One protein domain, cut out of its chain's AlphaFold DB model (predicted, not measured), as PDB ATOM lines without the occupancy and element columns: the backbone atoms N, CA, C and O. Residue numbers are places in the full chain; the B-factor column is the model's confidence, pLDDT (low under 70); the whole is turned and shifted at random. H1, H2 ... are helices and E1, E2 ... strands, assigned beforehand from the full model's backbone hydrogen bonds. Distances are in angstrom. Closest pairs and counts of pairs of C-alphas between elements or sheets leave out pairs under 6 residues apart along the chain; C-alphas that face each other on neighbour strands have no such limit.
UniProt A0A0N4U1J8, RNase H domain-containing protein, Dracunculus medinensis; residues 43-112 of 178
ATOM      1  N   GLU A  43     -15.389 -33.493 -19.646       72.92
ATOM      2  CA  GLU A  43     -16.494 -33.297 -20.592       72.92
ATOM      3  C   GLU A  43     -17.743 -34.066 -20.147       72.92
ATOM      4  O   GLU A  43     -18.809 -33.463 -20.024       72.92
ATOM      5  N   ALA A  44     -17.598 -35.352 -19.803       58.36
ATOM      6  CA  ALA A  44     -18.682 -36.188 -19.290       58.36
ATOM      7  C   ALA A  44     -19.278 -35.621 -17.991       58.36
ATOM      8  O   ALA A  44     -20.499 -35.569 -17.831       58.36
ATOM      9  N   LYS A  45     -18.423 -35.129 -17.087       53.02
ATOM     10  CA  LYS A  45     -18.823 -34.462 -15.846       53.02
ATOM     11  C   LYS A  45     -19.640 -33.204 -16.141       53.02
ATOM     12  O   LYS A  45     -20.714 -33.055 -15.574       53.02
ATOM     13  N   LYS A  46     -19.191 -32.342 -17.063       63.86
ATOM     14  CA  LYS A  46     -19.940 -31.140 -17.484       63.86
ATOM     15  C   LYS A  46     -21.300 -31.487 -18.097       63.86
ATOM     16  O   LYS A  46     -22.284 -30.818 -17.785       63.86
ATOM     17  N   THR A  47     -21.374 -32.527 -18.932       57.04
ATOM     18  CA  THR A  47     -22.653 -32.993 -19.496       57.04
ATOM     19  C   THR A  47     -23.584 -33.559 -18.427       57.04
ATOM     20  O   THR A  47     -24.773 -33.268 -18.449       57.04
ATOM     21  N   ALA A  48     -23.050 -34.286 -17.439       47.76
ATOM     22  CA  ALA A  48     -23.844 -34.802 -16.326       47.76
ATOM     23  C   ALA A  48     -24.405 -33.676 -15.439       47.76
ATOM     24  O   ALA A  48     -25.528 -33.789 -14.961       47.76
ATOM     25  N   THR A  49     -23.667 -32.572 -15.262       43.91
ATOM     26  CA  THR A  49     -24.148 -31.385 -14.528       43.91
ATOM     27  C   THR A  49     -25.209 -30.588 -15.301       43.91
ATOM     28  O   THR A  49     -25.983 -29.856 -14.695       43.91
ATOM     29  N   THR A  50     -25.269 -30.704 -16.635       45.70
ATOM     30  CA  THR A  50     -26.258 -29.982 -17.463       45.70
ATOM     31  C   THR A  50     -27.561 -30.752 -17.666       45.70
ATOM     32  O   THR A  50     -28.607 -30.125 -17.839       45.70
ATOM     33  N   THR A  51     -27.550 -32.083 -17.569       40.30
ATOM     34  CA  THR A  51     -28.772 -32.873 -17.366       40.30
ATOM     35  C   THR A  51     -29.313 -32.625 -15.958       40.30
ATOM     36  O   THR A  51     -28.907 -33.279 -15.001       40.30
ATOM     37  N   LYS A  52     -30.246 -31.675 -15.839       42.06
ATOM     38  CA  LYS A  52     -30.949 -31.290 -14.599       42.06
ATOM     39  C   LYS A  52     -31.780 -32.406 -13.936       42.06
ATOM     40  O   LYS A  52     -32.410 -32.145 -12.918       42.06
ATOM     41  N   ASP A  53     -31.747 -33.631 -14.451       42.50
ATOM     42  CA  ASP A  53     -32.523 -34.756 -13.917       42.50
ATOM     43  C   ASP A  53     -31.714 -35.698 -13.014       42.50
ATOM     44  O   ASP A  53     -32.277 -36.631 -12.443       42.50
ATOM     45  N   VAL A  54     -30.418 -35.440 -12.792       43.66
ATOM     46  CA  VAL A  54     -29.727 -36.029 -11.636       43.66
ATOM     47  C   VAL A  54     -29.899 -35.086 -10.456       43.66
ATOM     48  O   VAL A  54     -29.012 -34.312 -10.111       43.66
ATOM     49  N   LYS A  55     -31.091 -35.149  -9.874       40.98
ATOM     50  CA  LYS A  55     -31.395 -34.754  -8.501       40.98
ATOM     51  C   LYS A  55     -30.144 -34.872  -7.605       40.98
ATOM     52  O   LYS A  55     -29.605 -35.970  -7.455       40.98
ATOM     53  N   GLU A  56     -29.625 -33.759  -7.072       45.87
ATOM     54  CA  GLU A  56     -28.459 -33.763  -6.161       45.87
ATOM     55  C   GLU A  56     -28.710 -34.662  -4.932       45.87
ATOM     56  O   GLU A  56     -27.780 -35.265  -4.398       45.87
ATOM     57  N   ASP A  57     -29.981 -34.836  -4.558       46.45
ATOM     58  CA  ASP A  57     -30.502 -35.787  -3.573       46.45
ATOM     59  C   ASP A  57     -30.337 -37.258  -3.989       46.45
ATOM     60  O   ASP A  57     -30.093 -38.102  -3.133       46.45
ATOM     61  N   GLY A  58     -30.333 -37.585  -5.285       42.87
ATOM     62  CA  GLY A  58     -30.081 -38.951  -5.766       42.87
ATOM     63  C   GLY A  58     -28.661 -39.454  -5.474       42.87
ATOM     64  O   GLY A  58     -28.428 -40.659  -5.393       42.87
ATOM     65  N   TRP A  59     -27.703 -38.542  -5.266       42.28
ATOM     66  CA  TRP A  59     -26.343 -38.884  -4.828       42.28
ATOM     67  C   TRP A  59     -26.238 -39.135  -3.324       42.28
ATOM     68  O   TRP A  59     -25.250 -39.730  -2.884       42.28
ATOM     69  N   ALA A  60     -27.200 -38.654  -2.531       52.03
ATOM     70  CA  ALA A  60     -27.212 -38.882  -1.090       52.03
ATOM     71  C   ALA A  60     -27.428 -40.370  -0.771       52.03
ATOM     72  O   ALA A  60     -26.791 -40.884   0.148       52.03
ATOM     73  N   ASP A  61     -28.222 -41.057  -1.601       56.90
ATOM     74  CA  ASP A  61     -28.554 -42.480  -1.456       56.90
ATOM     75  C   ASP A  61     -27.561 -43.426  -2.152       56.90
ATOM     76  O   ASP A  61     -27.651 -44.648  -2.008       56.90
ATOM     77  N   ALA A  62     -26.597 -42.897  -2.917       62.33
ATOM     78  CA  ALA A  62     -25.610 -43.732  -3.593       62.33
ATOM     79  C   ALA A  62     -24.740 -44.480  -2.561       62.33
ATOM     80  O   ALA A  62     -24.218 -43.858  -1.621       62.33
ATOM     81  N   PRO A  63     -24.524 -45.800  -2.729       69.75
ATOM     82  CA  PRO A  63     -23.722 -46.558  -1.785       69.75
ATOM     83  C   PRO A  63     -22.298 -45.998  -1.736       69.75
ATOM     84  O   PRO A  63     -21.668 -45.720  -2.758       69.75
ATOM     85  N   THR A  64     -21.782 -45.819  -0.521       76.17
ATOM     86  CA  THR A  64     -20.375 -45.468  -0.311       76.17
ATOM     87  C   THR A  64     -19.572 -46.752  -0.184       76.17
ATOM     88  O   THR A  64     -19.887 -47.583   0.662       76.17
ATOM     89  N   ILE A  65     -18.531 -46.895  -1.004       79.04
ATOM     90  CA  ILE A  65     -17.674 -48.081  -1.009       79.04
ATOM     91  C   ILE A  65     -16.251 -47.645  -0.689       79.04
ATOM     92  O   ILE A  65     -15.725 -46.685  -1.261       79.04
ATOM     93  N   TYR A  66     -15.625 -48.363   0.231       81.10
ATOM     94  CA  TYR A  66     -14.241 -48.157   0.620       81.10
ATOM     95  C   TYR A  66     -13.372 -49.170  -0.108       81.10
ATOM     96  O   TYR A  66     -13.595 -50.376  -0.019       81.10
ATOM     97  N   CYS A  67     -12.386 -48.665  -0.840       81.27
ATOM     98  CA  CYS A  67     -11.432 -49.481  -1.579       81.27
ATOM     99  C   CYS A  67     -10.034 -49.228  -1.014       81.27
ATOM    100  O   CYS A  67      -9.649 -48.073  -0.808       81.27
ATOM    101  N   ASP A  68      -9.277 -50.294  -0.768       80.30
ATOM    102  CA  ASP A  68      -7.880 -50.217  -0.335       80.30
ATOM    103  C   ASP A  68      -7.058 -51.227  -1.133       80.30
ATOM    104  O   ASP A  68      -7.448 -52.381  -1.315       80.30
ATOM    105  N   GLY A  69      -5.943 -50.765  -1.681       78.98
ATOM    106  CA  GLY A  69      -4.957 -51.608  -2.333       78.98
ATOM    107  C   GLY A  69      -3.667 -51.544  -1.538       78.98
ATOM    108  O   GLY A  69      -3.156 -50.458  -1.281       78.98
ATOM    109  N   SER A  70      -3.119 -52.695  -1.163       79.64
ATOM    110  CA  SER A  70      -1.876 -52.758  -0.396       79.64
ATOM    111  C   SER A  70      -0.878 -53.704  -1.045       79.64
ATOM    112  O   SER A  70      -1.246 -54.677  -1.703       79.64
ATOM    113  N   CYS A  71       0.407 -53.406  -0.886       77.88
ATOM    114  CA  CYS A  71       1.500 -54.184  -1.445       77.88
ATOM    115  C   CYS A  71       2.696 -54.193  -0.492       77.88
ATOM    116  O   CYS A  71       3.171 -53.140  -0.065       77.88
ATOM    117  N   ILE A  72       3.223 -55.387  -0.228       79.87
ATOM    118  CA  ILE A  72       4.530 -55.621   0.378       79.87
ATOM    119  C   ILE A  72       5.498 -55.936  -0.761       79.87
ATOM    120  O   ILE A  72       5.545 -57.047  -1.295       79.87
ATOM    121  N   TRP A  73       6.263 -54.922  -1.150       75.01
ATOM    122  CA  TRP A  73       7.140 -54.937  -2.320       75.01
ATOM    123  C   TRP A  73       8.267 -55.965  -2.163       75.01
ATOM    124  O   TRP A  73       8.582 -56.689  -3.105       75.01
ATOM    125  N   THR A  74       8.822 -56.073  -0.953       81.71
ATOM    126  CA  THR A  74       9.884 -57.024  -0.593       81.71
ATOM    127  C   THR A  74       9.434 -58.477  -0.716       81.71
ATOM    128  O   THR A  74      10.207 -59.325  -1.150       81.71
ATOM    129  N   GLU A  75       8.172 -58.766  -0.400       82.62
ATOM    130  CA  GLU A  75       7.607 -60.117  -0.463       82.62
ATOM    131  C   GLU A  75       6.914 -60.421  -1.796       82.62
ATOM    132  O   GLU A  75       6.435 -61.539  -1.990       82.62
ATOM    133  N   ARG A  76       6.817 -59.439  -2.706       75.98
ATOM    134  CA  ARG A  76       5.989 -59.514  -3.922       75.98
ATOM    135  C   ARG A  76       4.565 -59.998  -3.619       75.98
ATOM    136  O   ARG A  76       3.992 -60.804  -4.351       75.98
ATOM    137  N   LYS A  77       3.990 -59.518  -2.517       81.83
ATOM    138  CA  LYS A  77       2.610 -59.813  -2.115       81.83
ATOM    139  C   LYS A  77       1.791 -58.541  -2.169       81.83
ATOM    140  O   LYS A  77       2.251 -57.489  -1.747       81.83
ATOM    141  N   GLY A  78       0.565 -58.644  -2.656       80.34
ATOM    142  CA  GLY A  78      -0.391 -57.549  -2.613       80.34
ATOM    143  C   GLY A  78      -1.765 -58.053  -2.227       80.34
ATOM    144  O   GLY A  78      -2.046 -59.250  -2.310       80.34
ATOM    145  N   GLY A  79      -2.606 -57.128  -1.796       82.10
ATOM    146  CA  GLY A  79      -3.967 -57.377  -1.363       82.10
ATOM    147  C   GLY A  79      -4.902 -56.287  -1.866       82.10
ATOM    148  O   GLY A  79      -4.505 -55.138  -2.054       82.10
ATOM    149  N   ILE A  80      -6.140 -56.687  -2.096       82.37
ATOM    150  CA  ILE A  80      -7.259 -55.869  -2.543       82.37
ATOM    151  C   ILE A  80      -8.314 -55.969  -1.446       82.37
ATOM    152  O   ILE A  80      -8.773 -57.069  -1.139       82.37
ATOM    153  N   GLY A  81      -8.696 -54.833  -0.875       84.22
ATOM    154  CA  GLY A  81      -9.793 -54.698   0.072       84.22
ATOM    155  C   GLY A  81     -10.944 -53.906  -0.541       84.22
ATOM    156  O   GLY A  81     -10.739 -52.809  -1.062       84.22
ATOM    157  N   ILE A  82     -12.156 -54.451  -0.458       84.62
ATOM    158  CA  ILE A  82     -13.405 -53.762  -0.796       84.62
ATOM    159  C   ILE A  82     -14.335 -53.892   0.400       84.62
ATOM    160  O   ILE A  82     -14.619 -55.004   0.846       84.62
ATOM    161  N   PHE A  83     -14.810 -52.762   0.911       82.74
ATOM    162  CA  PHE A  83     -15.699 -52.701   2.060       82.74
ATOM    163  C   PHE A  83     -16.913 -51.823   1.752       82.74
ATOM    164  O   PHE A  83     -16.787 -50.633   1.464       82.74
ATOM    165  N   TRP A  84     -18.094 -52.430   1.816       83.67
ATOM    166  CA  TRP A  84     -19.385 -51.786   1.594       83.67
ATOM    167  C   TRP A  84     -20.002 -51.331   2.915       83.67
ATOM    168  O   TRP A  84     -20.329 -50.162   3.094       83.67
ATOM    169  N   SER A  85     -20.152 -52.268   3.848       81.32
ATOM    170  CA  SER A  85     -20.654 -52.042   5.205       81.32
ATOM    171  C   SER A  85     -20.342 -53.263   6.086       81.32
ATOM    172  O   SER A  85     -19.939 -54.310   5.560       81.32
ATOM    173  N   PRO A  86     -20.478 -53.181   7.423       82.81
ATOM    174  CA  PRO A  86     -20.331 -54.354   8.282       82.81
ATOM    175  C   PRO A  86     -21.276 -55.485   7.852       82.81
ATOM    176  O   PRO A  86     -22.442 -55.236   7.570       82.81
ATOM    177  N   LEU A  87     -20.775 -56.725   7.826       80.33
ATOM    178  CA  LEU A  87     -21.519 -57.943   7.448       80.33
ATOM    179  C   LEU A  87     -22.003 -58.014   5.988       80.33
ATOM    180  O   LEU A  87     -22.688 -58.966   5.617       80.33
ATOM    181  N   ASP A  88     -21.622 -57.058   5.143       79.16
ATOM    182  CA  ASP A  88     -21.949 -57.112   3.724       79.16
ATOM    183  C   ASP A  88     -21.232 -58.284   3.038       79.16
ATOM    184  O   ASP A  88     -20.002 -58.375   3.066       79.16
ATOM    185  N   SER A  89     -21.987 -59.178   2.399       80.44
ATOM    186  CA  SER A  89     -21.432 -60.361   1.724       80.44
ATOM    187  C   SER A  89     -20.560 -60.021   0.513       80.44
ATOM    188  O   SER A  89     -19.820 -60.877   0.034       80.44
ATOM    189  N   ARG A  90     -20.629 -58.779   0.015       80.23
ATOM    190  CA  ARG A  90     -19.805 -58.279  -1.097       80.23
ATOM    191  C   ARG A  90     -18.446 -57.764  -0.642       80.23
ATOM    192  O   ARG A  90     -17.606 -57.465  -1.496       80.23
ATOM    193  N   ASN A  91     -18.236 -57.632   0.671       77.77
ATOM    194  CA  ASN A  91     -16.925 -57.315   1.215       77.77
ATOM    195  C   ASN A  91     -15.920 -58.349   0.707       77.77
ATOM    196  O   ASN A  91     -16.141 -59.554   0.817       77.77
ATOM    197  N   ALA A  92     -14.819 -57.873   0.142       82.46
ATOM    198  CA  ALA A  92     -13.837 -58.729  -0.495       82.46
ATOM    199  C   ALA A  92     -12.448 -58.417   0.050       82.46
ATOM    200  O   ALA A  92     -12.037 -57.258   0.111       82.46
ATOM    201  N   HIS A  93     -11.722 -59.472   0.412       84.71
ATOM    202  CA  HIS A  93     -10.295 -59.419   0.686       84.71
ATOM    203  C   HIS A  93      -9.601 -60.428  -0.227       84.71
ATOM    204  O   HIS A  93      -9.608 -61.633   0.031       84.71
ATOM    205  N   LEU A  94      -9.034 -59.935  -1.323       84.84
ATOM    206  CA  LEU A  94      -8.446 -60.765  -2.369       84.84
ATOM    207  C   LEU A  94      -6.935 -60.570  -2.402       84.84
ATOM    208  O   LEU A  94      -6.434 -59.454  -2.272       84.84
ATOM    209  N   LYS A  95      -6.191 -61.653  -2.620       83.67
ATOM    210  CA  LYS A  95      -4.759 -61.556  -2.912       83.67
ATOM    211  C   LYS A  95      -4.578 -60.987  -4.321       83.67
ATOM    212  O   LYS A  95      -5.200 -61.463  -5.265       83.67
ATOM    213  N   LEU A  96      -3.689 -60.011  -4.468       76.04
ATOM    214  CA  LEU A  96      -3.268 -59.518  -5.774       76.04
ATOM    215  C   LEU A  96      -2.415 -60.588  -6.474       76.04
ATOM    216  O   LEU A  96      -1.427 -61.068  -5.914       76.04
ATOM    217  N   THR A  97      -2.793 -60.953  -7.696       77.29
ATOM    218  CA  THR A  97      -2.153 -61.999  -8.506       77.29
ATOM    219  C   THR A  97      -1.377 -61.426  -9.708       77.29
ATOM    220  O   THR A  97      -1.543 -60.269 -10.120       77.29
ATOM    221  N   GLY A  98      -0.503 -62.252 -10.293       75.37
ATOM    222  CA  GLY A  98       0.344 -61.921 -11.449       75.37
ATOM    223  C   GLY A  98       1.720 -61.348 -11.086       75.37
ATOM    224  O   GLY A  98       2.022 -61.109  -9.922       75.37
ATOM    225  N   ASP A  99       2.550 -61.101 -12.101       74.98
ATOM    226  CA  ASP A  99       3.986 -60.833 -11.902       74.98
ATOM    227  C   ASP A  99       4.297 -59.426 -11.382       74.98
ATOM    228  O   ASP A  99       5.305 -59.195 -10.712       74.98
ATOM    229  N   LYS A 100       3.430 -58.457 -11.697       77.81
ATOM    230  CA  LYS A 100       3.598 -57.050 -11.314       77.81
ATOM    231  C   LYS A 100       2.727 -56.726 -10.111       77.81
ATOM    232  O   LYS A 100       1.573 -56.329 -10.271       77.81
ATOM    233  N   ILE A 101       3.275 -56.894  -8.916       77.54
ATOM    234  CA  ILE A 101       2.617 -56.526  -7.662       77.54
ATOM    235  C   ILE A 101       3.075 -55.113  -7.279       77.54
ATOM    236  O   ILE A 101       4.225 -54.912  -6.902       77.54
ATOM    237  N   THR A 102       2.185 -54.128  -7.423       78.52
ATOM    238  CA  THR A 102       2.415 -52.731  -7.013       78.52
ATOM    239  C   THR A 102       1.187 -52.198  -6.281       78.52
ATOM    240  O   THR A 102       0.066 -52.625  -6.573       78.52
ATOM    241  N   SER A 103       1.372 -51.239  -5.366       77.10
ATOM    242  CA  SER A 103       0.250 -50.612  -4.646       77.10
ATOM    243  C   SER A 103      -0.758 -49.973  -5.605       77.10
ATOM    244  O   SER A 103      -1.952 -50.215  -5.487       77.10
ATOM    245  N   ILE A 104      -0.277 -49.261  -6.630       79.23
ATOM    246  CA  ILE A 104      -1.132 -48.618  -7.643       79.23
ATOM    247  C   ILE A 104      -2.004 -49.652  -8.368       79.23
ATOM    248  O   ILE A 104      -3.185 -49.416  -8.605       79.23
ATOM    249  N   ARG A 105      -1.450 -50.823  -8.714       78.47
ATOM    250  CA  ARG A 105      -2.234 -51.886  -9.354       78.47
ATOM    251  C   ARG A 105      -3.283 -52.452  -8.398       78.47
ATOM    252  O   ARG A 105      -4.406 -52.693  -8.827       78.47
ATOM    253  N   ALA A 106      -2.927 -52.650  -7.130       77.18
ATOM    254  CA  ALA A 106      -3.864 -53.105  -6.107       77.18
ATOM    255  C   ALA A 106      -5.046 -52.131  -5.951       77.18
ATOM    256  O   ALA A 106      -6.195 -52.564  -5.947       77.18
ATOM    257  N   GLU A 107      -4.767 -50.825  -5.892       78.83
ATOM    258  CA  GLU A 107      -5.782 -49.768  -5.785       78.83
ATOM    259  C   GLU A 107      -6.670 -49.692  -7.032       78.83
ATOM    260  O   GLU A 107      -7.892 -49.620  -6.936       78.83
ATOM    261  N   LEU A 108      -6.082 -49.763  -8.229       81.07
ATOM    262  CA  LEU A 108      -6.862 -49.742  -9.468       81.07
ATOM    263  C   LEU A 108      -7.781 -50.959  -9.590       81.07
ATOM    264  O   LEU A 108      -8.913 -50.826 -10.057       81.07
ATOM    265  N   ILE A 109      -7.319 -52.140  -9.175       80.34
ATOM    266  CA  ILE A 109      -8.142 -53.351  -9.212       80.34
ATOM    267  C   ILE A 109      -9.232 -53.300  -8.137       80.34
ATOM    268  O   ILE A 109     -10.364 -53.668  -8.445       80.34
ATOM    269  N   SER A 110      -8.952 -52.799  -6.927       79.18
ATOM    270  CA  SER A 110      -9.982 -52.650  -5.887       79.18
ATOM    271  C   SER A 110     -11.109 -51.721  -6.334       79.18
ATOM    272  O   SER A 110     -12.281 -52.077  -6.210       79.18
ATOM    273  N   VAL A 111     -10.768 -50.590  -6.958       79.02
ATOM    274  CA  VAL A 111     -11.747 -49.661  -7.538       79.02
ATOM    275  C   VAL A 111     -12.486 -50.287  -8.725       79.02
ATOM    276  O   VAL A 111     -13.703 -50.176  -8.828       79.02
ATOM    277  N   SER A 112     -11.792 -50.985  -9.623       81.11
ATOM    278  CA  SER A 112     -12.440 -51.598 -10.794       81.11
ATOM    279  C   SER A 112     -13.440 -52.685 -10.393       81.11
ATOM    280  O   SER A 112     -14.544 -52.748 -10.935       81.11
TER     281      SER A 112
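AT A GLANCE: This is residues 43 to 112 of the 178 residues of the protein "RNase H domain-containing protein" of Dracunculus medinensis (UniProt A0A0N4U1J8). A small three-stranded sheet, E1, E2 and E3, has the helix H3 folded back over one face and its other face bare, while residues 43 to 62, with the short helices H1 and H2, stick out as a free arm before E1. The arm adds to the length: the whole spans 50 by 33 by 14 A and is only just flat, and the body without the arm spans 33 by 16 by 14 A. The printed part has 70 residues with three named helices and three named strands, in the order H1, H2, E1, E2, E3, H3, and its class is mixed, helices and strands. The sheet has the order E1, E2, E3, all antiparallel. The whole is only just loose, close to extended, with a radius of gyration of the C-alphas of 16.6 A.

IN THESE COORDINATES: H1, residues 43 to 50, begins at C-alpha 43 at (-16.494, -33.297, -20.592) and is 10.8 A long. H2 is residues 56 to 59. E1, residues 64 to 72, runs 26.9 A from C-alpha 64 at (-20.375, -45.468, -0.311). E2, residues 77 to 83, is 20.1 A long, and E3, residues 92 to 96, is 11.8 A long. H3, residues 103 to 112, is 14.1 A long and ends at C-alpha 112 at (-12.440, -51.598, -10.794).

HOW THE PARTS SIT: E1, E2 and E3 form a meander, each strand the antiparallel neighbour of the one before, with E1 and E3 as edge strands. The hairpin E1 and E2 has N 68 and O 81 within hydrogen-bond range at 2.9 A, and its directions stand at 170 degrees. The hairpin E2 and E3 has N 80 and O 94 within range at 2.8 A, and its directions stand at 160 degrees. H3 is on one face of the sheet E1, E2 and E3 in two layers, a helix layer on one face of a sheet, and its height over the sheet is 6.9 A. It lies over E1 and only just over E2, with 3 of its C-alphas falling on E2. On the local plane it stands at 27 degrees to E1, only just along the strands. The closest C-alphas of E1 and H3 are those of Gly 69 and Glu 107, 4.0 A apart. H1 and H2 are not on the sheet, and they are apart from each other and from H3. Every O i to N i+4 pair is within hydrogen-bond range in H1 and H3; H2 is too short for such a pair.

THE WHOLE: The two C-alphas farthest apart are those of Lys 52 and Thr 74, at 50.3 A. The printed part has no cut, and no link is long. Mean pLDDT of the printed part is 71.3, and residues 44 to 63 are under 70.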